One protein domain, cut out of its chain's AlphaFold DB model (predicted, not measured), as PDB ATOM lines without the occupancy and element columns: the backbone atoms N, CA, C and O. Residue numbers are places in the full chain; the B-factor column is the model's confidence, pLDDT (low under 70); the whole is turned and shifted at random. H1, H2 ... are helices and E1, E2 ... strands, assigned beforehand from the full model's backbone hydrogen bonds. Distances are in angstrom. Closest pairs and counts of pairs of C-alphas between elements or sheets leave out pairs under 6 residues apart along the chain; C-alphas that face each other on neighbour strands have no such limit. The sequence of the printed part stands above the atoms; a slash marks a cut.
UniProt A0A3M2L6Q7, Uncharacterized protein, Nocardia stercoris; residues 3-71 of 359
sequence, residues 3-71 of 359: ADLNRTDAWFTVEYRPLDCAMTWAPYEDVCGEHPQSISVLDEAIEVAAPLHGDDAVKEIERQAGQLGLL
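Overview. This is residues 3 to 71 of the 359 residues of an uncharacterized protein of Nocardia stercoris (UniProt A0A3M2L6Q7). Picture one strongly twisted sheet of four strands, E1 to E4, with the single helix H1 packed over one face at the E4 edge and running along that strand. A long loop, residues 28 to 45, reaches out beyond the sheet and comes back to pair briefly with the start of E2. The printed part has 69 residues with four named strands followed by one named helix. The sheet's order is E1 - E2 - E3 - E4, antiparallel throughout, and the class is mixed, helices and strands. The whole is compact, with a radius of gyration of the C-alphas of 12.7 A and spans of 36 by 24 by 18 A.

Arrangement. Start at E1, residues 3 to 7, an edge strand that forms a hairpin with E2, residues 10 to 17; look at N 5 and O 12, within hydrogen-bond range at 2.9 A. E2 is an inner strand and forms a hairpin with E3, residues 22 to 27, where N 15 and O 24 are 2.9 A apart. E3, also inner, forms a hairpin with the other edge strand, E4, residues 46 to 49; there N 23 and O 48 are 2.8 A apart. The directions of these neighbours stand at 152, 152 and 157 degrees. The four strands form a meander, each the antiparallel neighbour of the one before. E1 and E4 are apart. Between E3 and E4, find residues 39 to 40, which pair in parallel with residues 10 to 11 of E2. H1, residues 55 to 68, is on the sheet, over E4, at a height over the sheet of 9.6 A, on a local plane fitted to only just enough C-alphas, 6. On the local plane it stands at 17 degrees to E4, along the strands. The closest C-alphas of H1 and E4 are those of Ile 61 and Val 48, 7.3 A apart. In H1 every O i to N i+4 pair is within hydrogen-bond range.

Along the chain. Find C-alpha 3 at (-22.162, -18.345, -8.945), where E1 begins; it runs 13.4 A to C-alpha 7. E2, the longest strand, runs 23.4 A from C-alpha 10 at (-15.222, -19.905, 3.278) to C-alpha 17. E3 runs 16.8 A from C-alpha 22 to C-alpha 27, and E4 runs 9.9 A from C-alpha 46 to C-alpha 49. H1 runs 20.0 A from C-alpha 55 to C-alpha 68 at (-7.694, -9.750, -1.200).

Size, cuts and confidence. The two C-alphas farthest apart are those of Gly 33 and Asp 56, 37.1 A. The printed part has no cut. The link from E3 to E4, 18 residues, is long; the other three are tight. The mean pLDDT of the printed part is 87.2, and residue 52 is the one under 70.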
ATOM      1  N   ALA A   3     -22.643 -17.145  -9.619       92.56
ATOM      2  CA  ALA A   3     -22.162 -18.345  -8.945       92.56
ATOM      3  C   ALA A   3     -21.717 -18.023  -7.514       92.56
ATOM      4  O   ALA A   3     -21.087 -16.991  -7.291       92.56
ATOM      5  N   ASP A   4     -21.971 -18.946  -6.591       92.94
ATOM      6  CA  ASP A   4     -21.356 -18.934  -5.268       92.94
ATOM      7  C   ASP A   4     -20.100 -19.799  -5.299       92.94
ATOM      8  O   ASP A   4     -20.114 -20.934  -5.788       92.94
ATOM      9  N   LEU A   5     -18.998 -19.238  -4.816       91.75
ATOM     10  CA  LEU A   5     -17.710 -19.905  -4.745       91.75
ATOM     11  C   LEU A   5     -17.381 -20.182  -3.288       91.75
ATOM     12  O   LEU A   5     -17.556 -19.320  -2.426       91.75
ATOM     13  N   ASN A   6     -16.871 -21.381  -3.026       89.00
ATOM     14  CA  ASN A   6     -16.453 -21.766  -1.692       89.00
ATOM     15  C   ASN A   6     -15.178 -22.598  -1.688       89.00
ATOM     16  O   ASN A   6     -14.844 -23.262  -2.673       89.00
ATOM     17  N   ARG A   7     -14.498 -22.574  -0.541       85.75
ATOM     18  CA  ARG A   7     -13.550 -23.613  -0.140       85.75
ATOM     19  C   ARG A   7     -13.792 -23.971   1.324       85.75
ATOM     20  O   ARG A   7     -13.791 -23.093   2.189       85.75
ATOM     21  N   THR A   8     -14.008 -25.254   1.602       84.44
ATOM     22  CA  THR A   8     -14.472 -25.734   2.911       84.44
ATOM     23  C   THR A   8     -15.708 -24.928   3.382       84.44
ATOM     24  O   THR A   8     -16.756 -25.109   2.770       84.44
ATOM     25  N   ASP A   9     -15.616 -23.994   4.344       85.56
ATOM     26  CA  ASP A   9     -16.752 -23.122   4.730       85.56
ATOM     27  C   ASP A   9     -16.506 -21.629   4.468       85.56
ATOM     28  O   ASP A   9     -17.200 -20.776   5.012       85.56
ATOM     29  N   ALA A  10     -15.521 -21.283   3.644       88.12
ATOM     30  CA  ALA A  10     -15.222 -19.905   3.278       88.12
ATOM     31  C   ALA A  10     -15.903 -19.575   1.938       88.12
ATOM     32  O   ALA A  10     -15.566 -20.201   0.933       88.12
ATOM     33  N   TRP A  11     -16.842 -18.625   1.919       91.31
ATOM     34  CA  TRP A  11     -17.746 -18.354   0.792       91.31
ATOM     35  C   TRP A  11     -17.693 -16.903   0.313       91.31
ATOM     36  O   TRP A  11     -17.485 -15.977   1.097       91.31
ATOM     37  N   PHE A  12     -17.936 -16.703  -0.979       92.69
ATOM     38  CA  PHE A  12     -18.286 -15.410  -1.561       92.69
ATOM     39  C   PHE A  12     -19.081 -15.609  -2.853       92.69
ATOM     40  O   PHE A  12     -19.026 -16.663  -3.493       92.69
ATOM     41  N   THR A  13     -19.801 -14.575  -3.256       94.50
ATOM     42  CA  THR A  13     -20.677 -14.599  -4.421       94.50
ATOM     43  C   THR A  13     -20.040 -13.855  -5.588       94.50
ATOM     44  O   THR A  13     -19.410 -12.813  -5.412       94.50
ATOM     45  N   VAL A  14     -20.215 -14.368  -6.805       94.31
ATOM     46  CA  VAL A  14     -19.673 -13.776  -8.030       94.31
ATOM     47  C   VAL A  14     -20.774 -13.498  -9.043       94.31
ATOM     48  O   VAL A  14     -21.483 -14.403  -9.484       94.31
ATOM     49  N   GLU A  15     -20.843 -12.252  -9.509       94.44
ATOM     50  CA  GLU A  15     -21.682 -11.838 -10.631       94.44
ATOM     51  C   GLU A  15     -20.828 -11.332 -11.801       94.44
ATOM     52  O   GLU A  15     -20.231 -10.258 -11.751       94.44
ATOM     53  N   TYR A  16     -20.803 -12.076 -12.906       90.50
ATOM     54  CA  TYR A  16     -20.147 -11.653 -14.141       90.50
ATOM     55  C   TYR A  16     -21.108 -10.926 -15.089       90.50
ATOM     56  O   TYR A  16     -22.128 -11.492 -15.513       90.50
ATOM     57  N   ARG A  17     -20.726  -9.704 -15.479       90.44
ATOM     58  CA  ARG A  17     -21.422  -8.821 -16.422       90.44
ATOM     59  C   ARG A  17     -20.603  -8.703 -17.718       90.44
ATOM     60  O   ARG A  17     -19.733  -7.842 -17.833       90.44
ATOM     61  N   PRO A  18     -20.871  -9.556 -18.725       86.12
ATOM     62  CA  PRO A  18     -20.038  -9.631 -19.927       86.12
ATOM     63  C   PRO A  18     -20.087  -8.364 -20.786       86.12
ATOM     64  O   PRO A  18     -19.093  -8.018 -21.414       86.12
ATOM     65  N   LEU A  19     -21.224  -7.658 -20.819       88.19
ATOM     66  CA  LEU A  19     -21.354  -6.422 -21.599       88.19
ATOM     67  C   LEU A  19     -20.460  -5.299 -21.062       88.19
ATOM     68  O   LEU A  19     -19.991  -4.474 -21.843       88.19
ATOM     69  N   ASP A  20     -20.183  -5.327 -19.761       88.31
ATOM     70  CA  ASP A  20     -19.388  -4.319 -19.064       88.31
ATOM     71  C   ASP A  20     -17.924  -4.754 -18.891       88.31
ATOM     72  O   ASP A  20     -17.112  -3.980 -18.395       88.31
ATOM     73  N   CYS A  21     -17.570  -5.982 -19.305       88.31
ATOM     74  CA  CYS A  21     -16.266  -6.600 -19.024       88.31
ATOM     75  C   CYS A  21     -15.900  -6.509 -17.530       88.31
ATOM     76  O   CYS A  21     -14.766  -6.187 -17.169       88.31
ATOM     77  N   ALA A  22     -16.887  -6.751 -16.666       90.31
ATOM     78  CA  ALA A  22     -16.775  -6.550 -15.230       90.31
ATOM     79  C   ALA A  22     -17.341  -7.743 -14.461       90.31
ATOM     80  O   ALA A  22     -18.288  -8.408 -14.895       90.31
ATOM     81  N   MET A  23     -16.770  -7.995 -13.293       92.31
ATOM     82  CA  MET A  23     -17.210  -9.012 -12.354       92.31
ATOM     83  C   MET A  23     -17.364  -8.372 -10.979       92.31
ATOM     84  O   MET A  23     -16.483  -7.645 -10.541       92.31
ATOM     85  N   THR A  24     -18.482  -8.621 -10.310       94.88
ATOM     86  CA  THR A  24     -18.690  -8.193  -8.924       94.88
ATOM     87  C   THR A  24     -18.442  -9.387  -8.022       94.88
ATOM     88  O   THR A  24     -19.017 -10.450  -8.257       94.88
ATOM     89  N   TRP A  25     -17.577  -9.228  -7.027       94.88
ATOM     90  CA  TRP A  25     -17.392 -10.191  -5.944       94.88
ATOM     91  C   TRP A  25     -18.065  -9.621  -4.709       94.88
ATOM     92  O   TRP A  25     -17.716  -8.524  -4.292       94.88
ATOM     93  N   ALA A  26     -19.048 -10.321  -4.167       93.81
ATOM     94  CA  ALA A  26     -19.868  -9.854  -3.061       93.81
ATOM     95  C   ALA A  26     -19.754 -10.797  -1.853       93.81
ATOM     96  O   ALA A  26     -19.458 -11.984  -2.038       93.81
ATOM     97  N   PRO A  27     -20.003 -10.289  -0.634       92.06
ATOM     98  CA  PRO A  27     -20.190 -11.130   0.539       92.06
ATOM     99  C   PRO A  27     -21.240 -12.212   0.277       92.06
ATOM    100  O   PRO A  27     -22.232 -11.959  -0.408       92.06
ATOM    101  N   TYR A  28     -21.009 -13.415   0.798       90.38
ATOM    102  CA  TYR A  28     -21.997 -14.490   0.730       90.38
ATOM    103  C   TYR A  28     -23.023 -14.333   1.855       90.38
ATOM    104  O   TYR A  28     -22.640 -14.150   3.010       90.38
ATOM    105  N   GLU A  29     -24.309 -14.453   1.523       86.06
ATOM    106  CA  GLU A  29     -25.416 -14.446   2.481       86.06
ATOM    107  C   GLU A  29     -26.191 -15.766   2.382       86.06
ATOM    108  O   GLU A  29     -26.793 -16.069   1.348       86.06
ATOM    109  N   ASP A  30     -26.223 -16.544   3.467       83.06
ATOM    110  CA  ASP A  30     -27.016 -17.777   3.540       83.06
ATOM    111  C   ASP A  30     -28.499 -17.476   3.821       83.06
ATOM    112  O   ASP A  30     -29.046 -17.780   4.881       83.06
ATOM    113  N   VAL A  31     -29.168 -16.846   2.852       81.88
ATOM    114  CA  VAL A  31     -30.573 -16.415   2.975       81.88
ATOM    115  C   VAL A  31     -31.520 -17.600   3.211       81.88
ATOM    116  O   VAL A  31     -32.546 -17.464   3.880       81.88
ATOM    117  N   CYS A  32     -31.196 -18.768   2.652       81.38
ATOM    118  CA  CYS A  32     -32.033 -19.964   2.728       81.38
ATOM    119  C   CYS A  32     -31.705 -20.868   3.929       81.38
ATOM    120  O   CYS A  32     -32.467 -21.801   4.195       81.38
ATOM    121  N   GLY A  33     -30.609 -20.612   4.651       80.56
ATOM    122  CA  GLY A  33     -30.143 -21.460   5.750       80.56
ATOM    123  C   GLY A  33     -29.599 -22.819   5.290       80.56
ATOM    124  O   GLY A  33     -29.666 -23.793   6.044       80.56
ATOM    125  N   GLU A  34     -29.135 -22.926   4.042       84.44
ATOM    126  CA  GLU A  34     -28.620 -24.176   3.464       84.44
ATOM    127  C   GLU A  34     -27.186 -24.471   3.930       84.44
ATOM    128  O   GLU A  34     -26.780 -25.635   4.011       84.44
ATOM    129  N   HIS A  35     -26.442 -23.427   4.299       83.38
ATOM    130  CA  HIS A  35     -25.041 -23.475   4.696       83.38
ATOM    131  C   HIS A  35     -24.802 -22.684   5.995       83.38
ATOM    132  O   HIS A  35     -24.003 -21.744   6.010       83.38
ATOM    133  N   PRO A  36     -25.397 -23.094   7.133       76.75
ATOM    134  CA  PRO A  36     -25.356 -22.326   8.384       76.75
ATOM    135  C   PRO A  36     -23.960 -22.231   9.020       76.75
ATOM    136  O   PRO A  36     -23.777 -21.545  10.017       76.75
ATOM    137  N   GLN A  37     -22.982 -22.969   8.492       76.69
ATOM    138  CA  GLN A  37     -21.579 -22.925   8.918       76.69
ATOM    139  C   GLN A  37     -20.721 -22.030   8.008       76.69
ATOM    140  O   GLN A  37     -19.521 -21.913   8.241       76.69
ATOM    141  N   SER A  38     -21.312 -21.441   6.963       83.56
ATOM    142  CA  SER A  38     -20.607 -20.601   5.999       83.56
ATOM    143  C   SER A  38     -20.075 -19.320   6.636       83.56
ATOM    144  O   SER A  38     -20.668 -18.724   7.535       83.56
ATOM    145  N   ILE A  39     -18.919 -18.892   6.144       85.12
ATOM    146  CA  ILE A  39     -18.244 -17.665   6.533       85.12
ATOM    147  C   ILE A  39     -18.015 -16.858   5.265       85.12
ATOM    148  O   ILE A  39     -17.312 -17.318   4.363       85.12
ATOM    149  N   SER A  40     -18.566 -15.645   5.204       87.88
ATOM    150  CA  SER A  40     -18.217 -14.722   4.126       87.88
ATOM    151  C   SER A  40     -16.754 -14.304   4.263       87.88
ATOM    152  O   SER A  40     -16.318 -13.878   5.333       87.88
ATOM    153  N   VAL A  41     -15.988 -14.420   3.178       88.56
ATOM    154  CA  VAL A  41     -14.586 -13.956   3.112       88.56
ATOM    155  C   VAL A  41     -14.449 -12.552   2.534       88.56
ATOM    156  O   VAL A  41     -13.338 -12.077   2.310       88.56
ATOM    157  N   LEU A  42     -15.567 -11.878   2.276       89.31
ATOM    158  CA  LEU A  42     -15.610 -10.484   1.857       89.31
ATOM    159  C   LEU A  42     -16.528  -9.708   2.795       89.31
ATOM    160  O   LEU A  42     -17.618 -10.179   3.122       89.31
ATOM    161  N   ASP A  43     -16.083  -8.515   3.188       85.25
ATOM    162  CA  ASP A  43     -16.865  -7.588   4.013       85.25
ATOM    163  C   ASP A  43     -17.749  -6.672   3.147       85.25
ATOM    164  O   ASP A  43     -18.802  -6.208   3.578       85.25
ATOM    165  N   GLU A  44     -17.332  -6.409   1.905       89.19
ATOM    166  CA  GLU A  44     -18.030  -5.534   0.965       89.19
ATOM    167  C   GLU A  44     -17.954  -6.062  -0.469       89.19
ATOM    168  O   GLU A  44     -17.122  -6.910  -0.802       89.19
ATOM    169  N   ALA A  45     -18.845  -5.556  -1.325       93.00
ATOM    170  CA  ALA A  45     -18.828  -5.880  -2.742       93.00
ATOM    171  C   ALA A  45     -17.706  -5.126  -3.466       93.00
ATOM    172  O   ALA A  45     -17.539  -3.918  -3.301       93.00
ATOM    173  N   ILE A  46     -16.971  -5.838  -4.313       93.06
ATOM    174  CA  ILE A  46     -15.807  -5.333  -5.034       93.06
ATOM    175  C   ILE A  46     -16.031  -5.531  -6.525       93.06
ATOM    176  O   ILE A  46     -16.417  -6.608  -6.979       93.06
ATOM    177  N   GLU A  47     -15.755  -4.487  -7.300       92.38
ATOM    178  CA  GLU A  47     -15.774  -4.560  -8.754       92.38
ATOM    179  C   GLU A  47     -14.380  -4.904  -9.291       92.38
ATOM    180  O   GLU A  47     -13.389  -4.218  -9.035       92.38
ATOM    181  N   VAL A  48     -14.319  -5.985 -10.057       88.88
ATOM    182  CA  VAL A  48     -13.117  -6.547 -10.663       88.88
ATOM    183  C   VAL A  48     -13.240  -6.396 -12.174       88.88
ATOM    184  O   VAL A  48     -14.226  -6.821 -12.783       88.88
ATOM    185  N   ALA A  49     -12.222  -5.809 -12.800       86.19
ATOM    186  CA  ALA A  49     -12.129  -5.796 -14.253       86.19
ATOM    187  C   ALA A  49     -11.982  -7.238 -14.759       86.19
ATOM    188  O   ALA A  49     -11.036  -7.937 -14.405       86.19
ATOM    189  N   ALA A  50     -12.911  -7.678 -15.602       82.19
ATOM    190  CA  ALA A  50     -12.951  -9.029 -16.146       82.19
ATOM    191  C   ALA A  50     -13.072  -8.950 -17.676       82.19
ATOM    192  O   ALA A  50     -14.179  -9.028 -18.219       82.19
ATOM    193  N   PRO A  51     -11.943  -8.752 -18.390       76.94
ATOM    194  CA  PRO A  51     -11.927  -8.771 -19.845       76.94
ATOM    195  C   PRO A  51     -12.546 -10.065 -20.377       76.94
ATOM    196  O   PRO A  51     -12.371 -11.131 -19.792       76.94
ATOM    197  N   LEU A  52     -13.248  -9.971 -21.510       66.81
ATOM    198  CA  LEU A  52     -14.097 -11.052 -22.016       66.81
ATOM    199  C   LEU A  52     -13.382 -12.407 -22.128       66.81
ATOM    200  O   LEU A  52     -13.998 -13.416 -21.799       66.81
ATOM    201  N   HIS A  53     -12.115 -12.437 -22.567       73.31
ATOM    202  CA  HIS A  53     -11.340 -13.667 -22.764       73.31
ATOM    203  C   HIS A  53      -9.824 -13.437 -22.693       73.31
ATOM    204  O   HIS A  53      -9.337 -12.348 -22.999       73.31
ATOM    205  N   GLY A  54      -9.090 -14.519 -22.418       77.56
ATOM    206  CA  GLY A  54      -7.639 -14.615 -22.588       77.56
ATOM    207  C   GLY A  54      -6.859 -14.661 -21.277       77.56
ATOM    208  O   GLY A  54      -7.394 -14.385 -20.205       77.56
ATOM    209  N   ASP A  55      -5.575 -14.995 -21.388       82.44
ATOM    210  CA  ASP A  55      -4.655 -15.139 -20.251       82.44
ATOM    211  C   ASP A  55      -4.563 -13.864 -19.401       82.44
ATOM    212  O   ASP A  55      -4.347 -13.935 -18.196       82.44
ATOM    213  N   ASP A  56      -4.763 -12.693 -20.009       79.56
ATOM    214  CA  ASP A  56      -4.732 -11.410 -19.301       79.56
ATOM    215  C   ASP A  56      -5.925 -11.239 -18.346       79.56
ATOM    216  O   ASP A  56      -5.768 -10.653 -17.277       79.56
ATOM    217  N   ALA A  57      -7.096 -11.793 -18.683       81.81
ATOM    218  CA  ALA A  57      -8.256 -11.778 -17.793       81.81
ATOM    219  C   ALA A  57      -8.032 -12.674 -16.568       81.81
ATOM    220  O   ALA A  57      -8.351 -12.284 -15.448       81.81
ATOM    221  N   VAL A  58      -7.434 -13.852 -16.780       85.94
ATOM    222  CA  VAL A  58      -7.080 -14.784 -15.698       85.94
ATOM    223  C   VAL A  58      -6.055 -14.147 -14.765       85.94
ATOM    224  O   VAL A  58      -6.275 -14.111 -13.560       85.94
ATOM    225  N   LYS A  59      -4.994 -13.550 -15.318       84.75
ATOM    226  CA  LYS A  59      -3.961 -12.864 -14.528       84.75
ATOM    227  C   LYS A  59      -4.514 -11.705 -13.707       84.75
ATOM    228  O   LYS A  59      -4.058 -11.494 -12.589       84.75
ATOM    229  N   GLU A  60      -5.466 -10.937 -14.239       85.75
ATOM    230  CA  GLU A  60      -6.083  -9.841 -13.485       85.75
ATOM    231  C   GLU A  60      -6.968 -10.364 -12.346       85.75
ATOM    232  O   GLU A  60      -6.877  -9.856 -11.229       85.75
ATOM    233  N   ILE A  61      -7.751 -11.420 -12.586       88.69
ATOM    234  CA  ILE A  61      -8.526 -12.100 -11.537       88.69
ATOM    235  C   ILE A  61      -7.599 -12.655 -10.449       88.69
ATOM    236  O   ILE A  61      -7.823 -12.392  -9.269       88.69
ATOM    237  N   GLU A  62      -6.532 -13.365 -10.820       88.56
ATOM    238  CA  GLU A  62      -5.536 -13.888  -9.877       88.56
ATOM    239  C   GLU A  62      -4.872 -12.762  -9.082       88.56
ATOM    240  O   GLU A  62      -4.725 -12.854  -7.864       88.56
ATOM    241  N   ARG A  63      -4.519 -11.655  -9.746       87.31
ATOM    242  CA  ARG A  63      -3.935 -10.485  -9.086       87.31
ATOM    243  C   ARG A  63      -4.881  -9.911  -8.033       87.31
ATOM    244  O   ARG A  63      -4.436  -9.595  -6.932       87.31
ATOM    245  N   GLN A  64      -6.164  -9.779  -8.354       90.56
ATOM    246  CA  GLN A  64      -7.176  -9.239  -7.445       90.56
ATOM    247  C   GLN A  64      -7.467 -10.206  -6.292       90.56
ATOM    248  O   GLN A  64      -7.460  -9.798  -5.132       90.56
ATOM    249  N   ALA A  65      -7.589 -11.506  -6.572       90.44
ATOM    250  CA  ALA A  65      -7.725 -12.540  -5.548       90.44
ATOM    251  C   ALA A  65      -6.521 -12.550  -4.589       90.44
ATOM    252  O   ALA A  65      -6.690 -12.570  -3.371       90.44
ATOM    253  N   GLY A  66      -5.298 -12.450  -5.117       89.62
ATOM    254  CA  GLY A  66      -4.077 -12.326  -4.323       89.62
ATOM    255  C   GLY A  66      -3.968 -10.990  -3.581       89.62
ATOM    256  O   GLY A  66      -3.320 -10.902  -2.547       89.62
ATOM    257  N   GLN A  67      -4.589  -9.910  -4.047       89.56
ATOM    258  CA  GLN A  67      -4.649  -8.657  -3.284       89.56
ATOM    259  C   GLN A  67      -5.590  -8.773  -2.078       89.56
ATOM    260  O   GLN A  67      -5.269  -8.260  -1.007       89.56
ATOM    261  N   LEU A  68      -6.696  -9.498  -2.242       89.56
ATOM    262  CA  LEU A  68      -7.694  -9.750  -1.200       89.56
ATOM    263  C   LEU A  68      -7.329 -10.910  -0.264       89.56
ATOM    264  O   LEU A  68      -8.019 -11.142   0.719       89.56
ATOM    265  N   GLY A  69      -6.239 -11.633  -0.539       89.06
ATOM    266  CA  GLY A  69      -5.822 -12.787   0.263       89.06
ATOM    267  C   GLY A  69      -6.606 -14.069  -0.003       89.06
ATOM    268  O   GLY A  69      -6.404 -15.065   0.684       89.06
ATOM    269  N   LEU A  70      -7.429 -14.086  -1.049       89.50
ATOM    270  CA  LEU A  70      -8.268 -15.222  -1.428       89.50
ATOM    271  C   LEU A  70      -7.485 -16.376  -2.073       89.50
ATOM    272  O   LEU A  70      -8.055 -17.437  -2.299       89.50
ATOM    273  N   LEU A  71      -6.194 -16.185  -2.363       89.19
ATOM    274  CA  LEU A  71      -5.294 -17.239  -2.850       89.19
ATOM    275  C   LEU A  71      -4.443 -17.877  -1.737       89.19
ATOM    276  O   LEU A  71      -3.765 -18.868  -1.984       89.19
TER     277      LEU A  71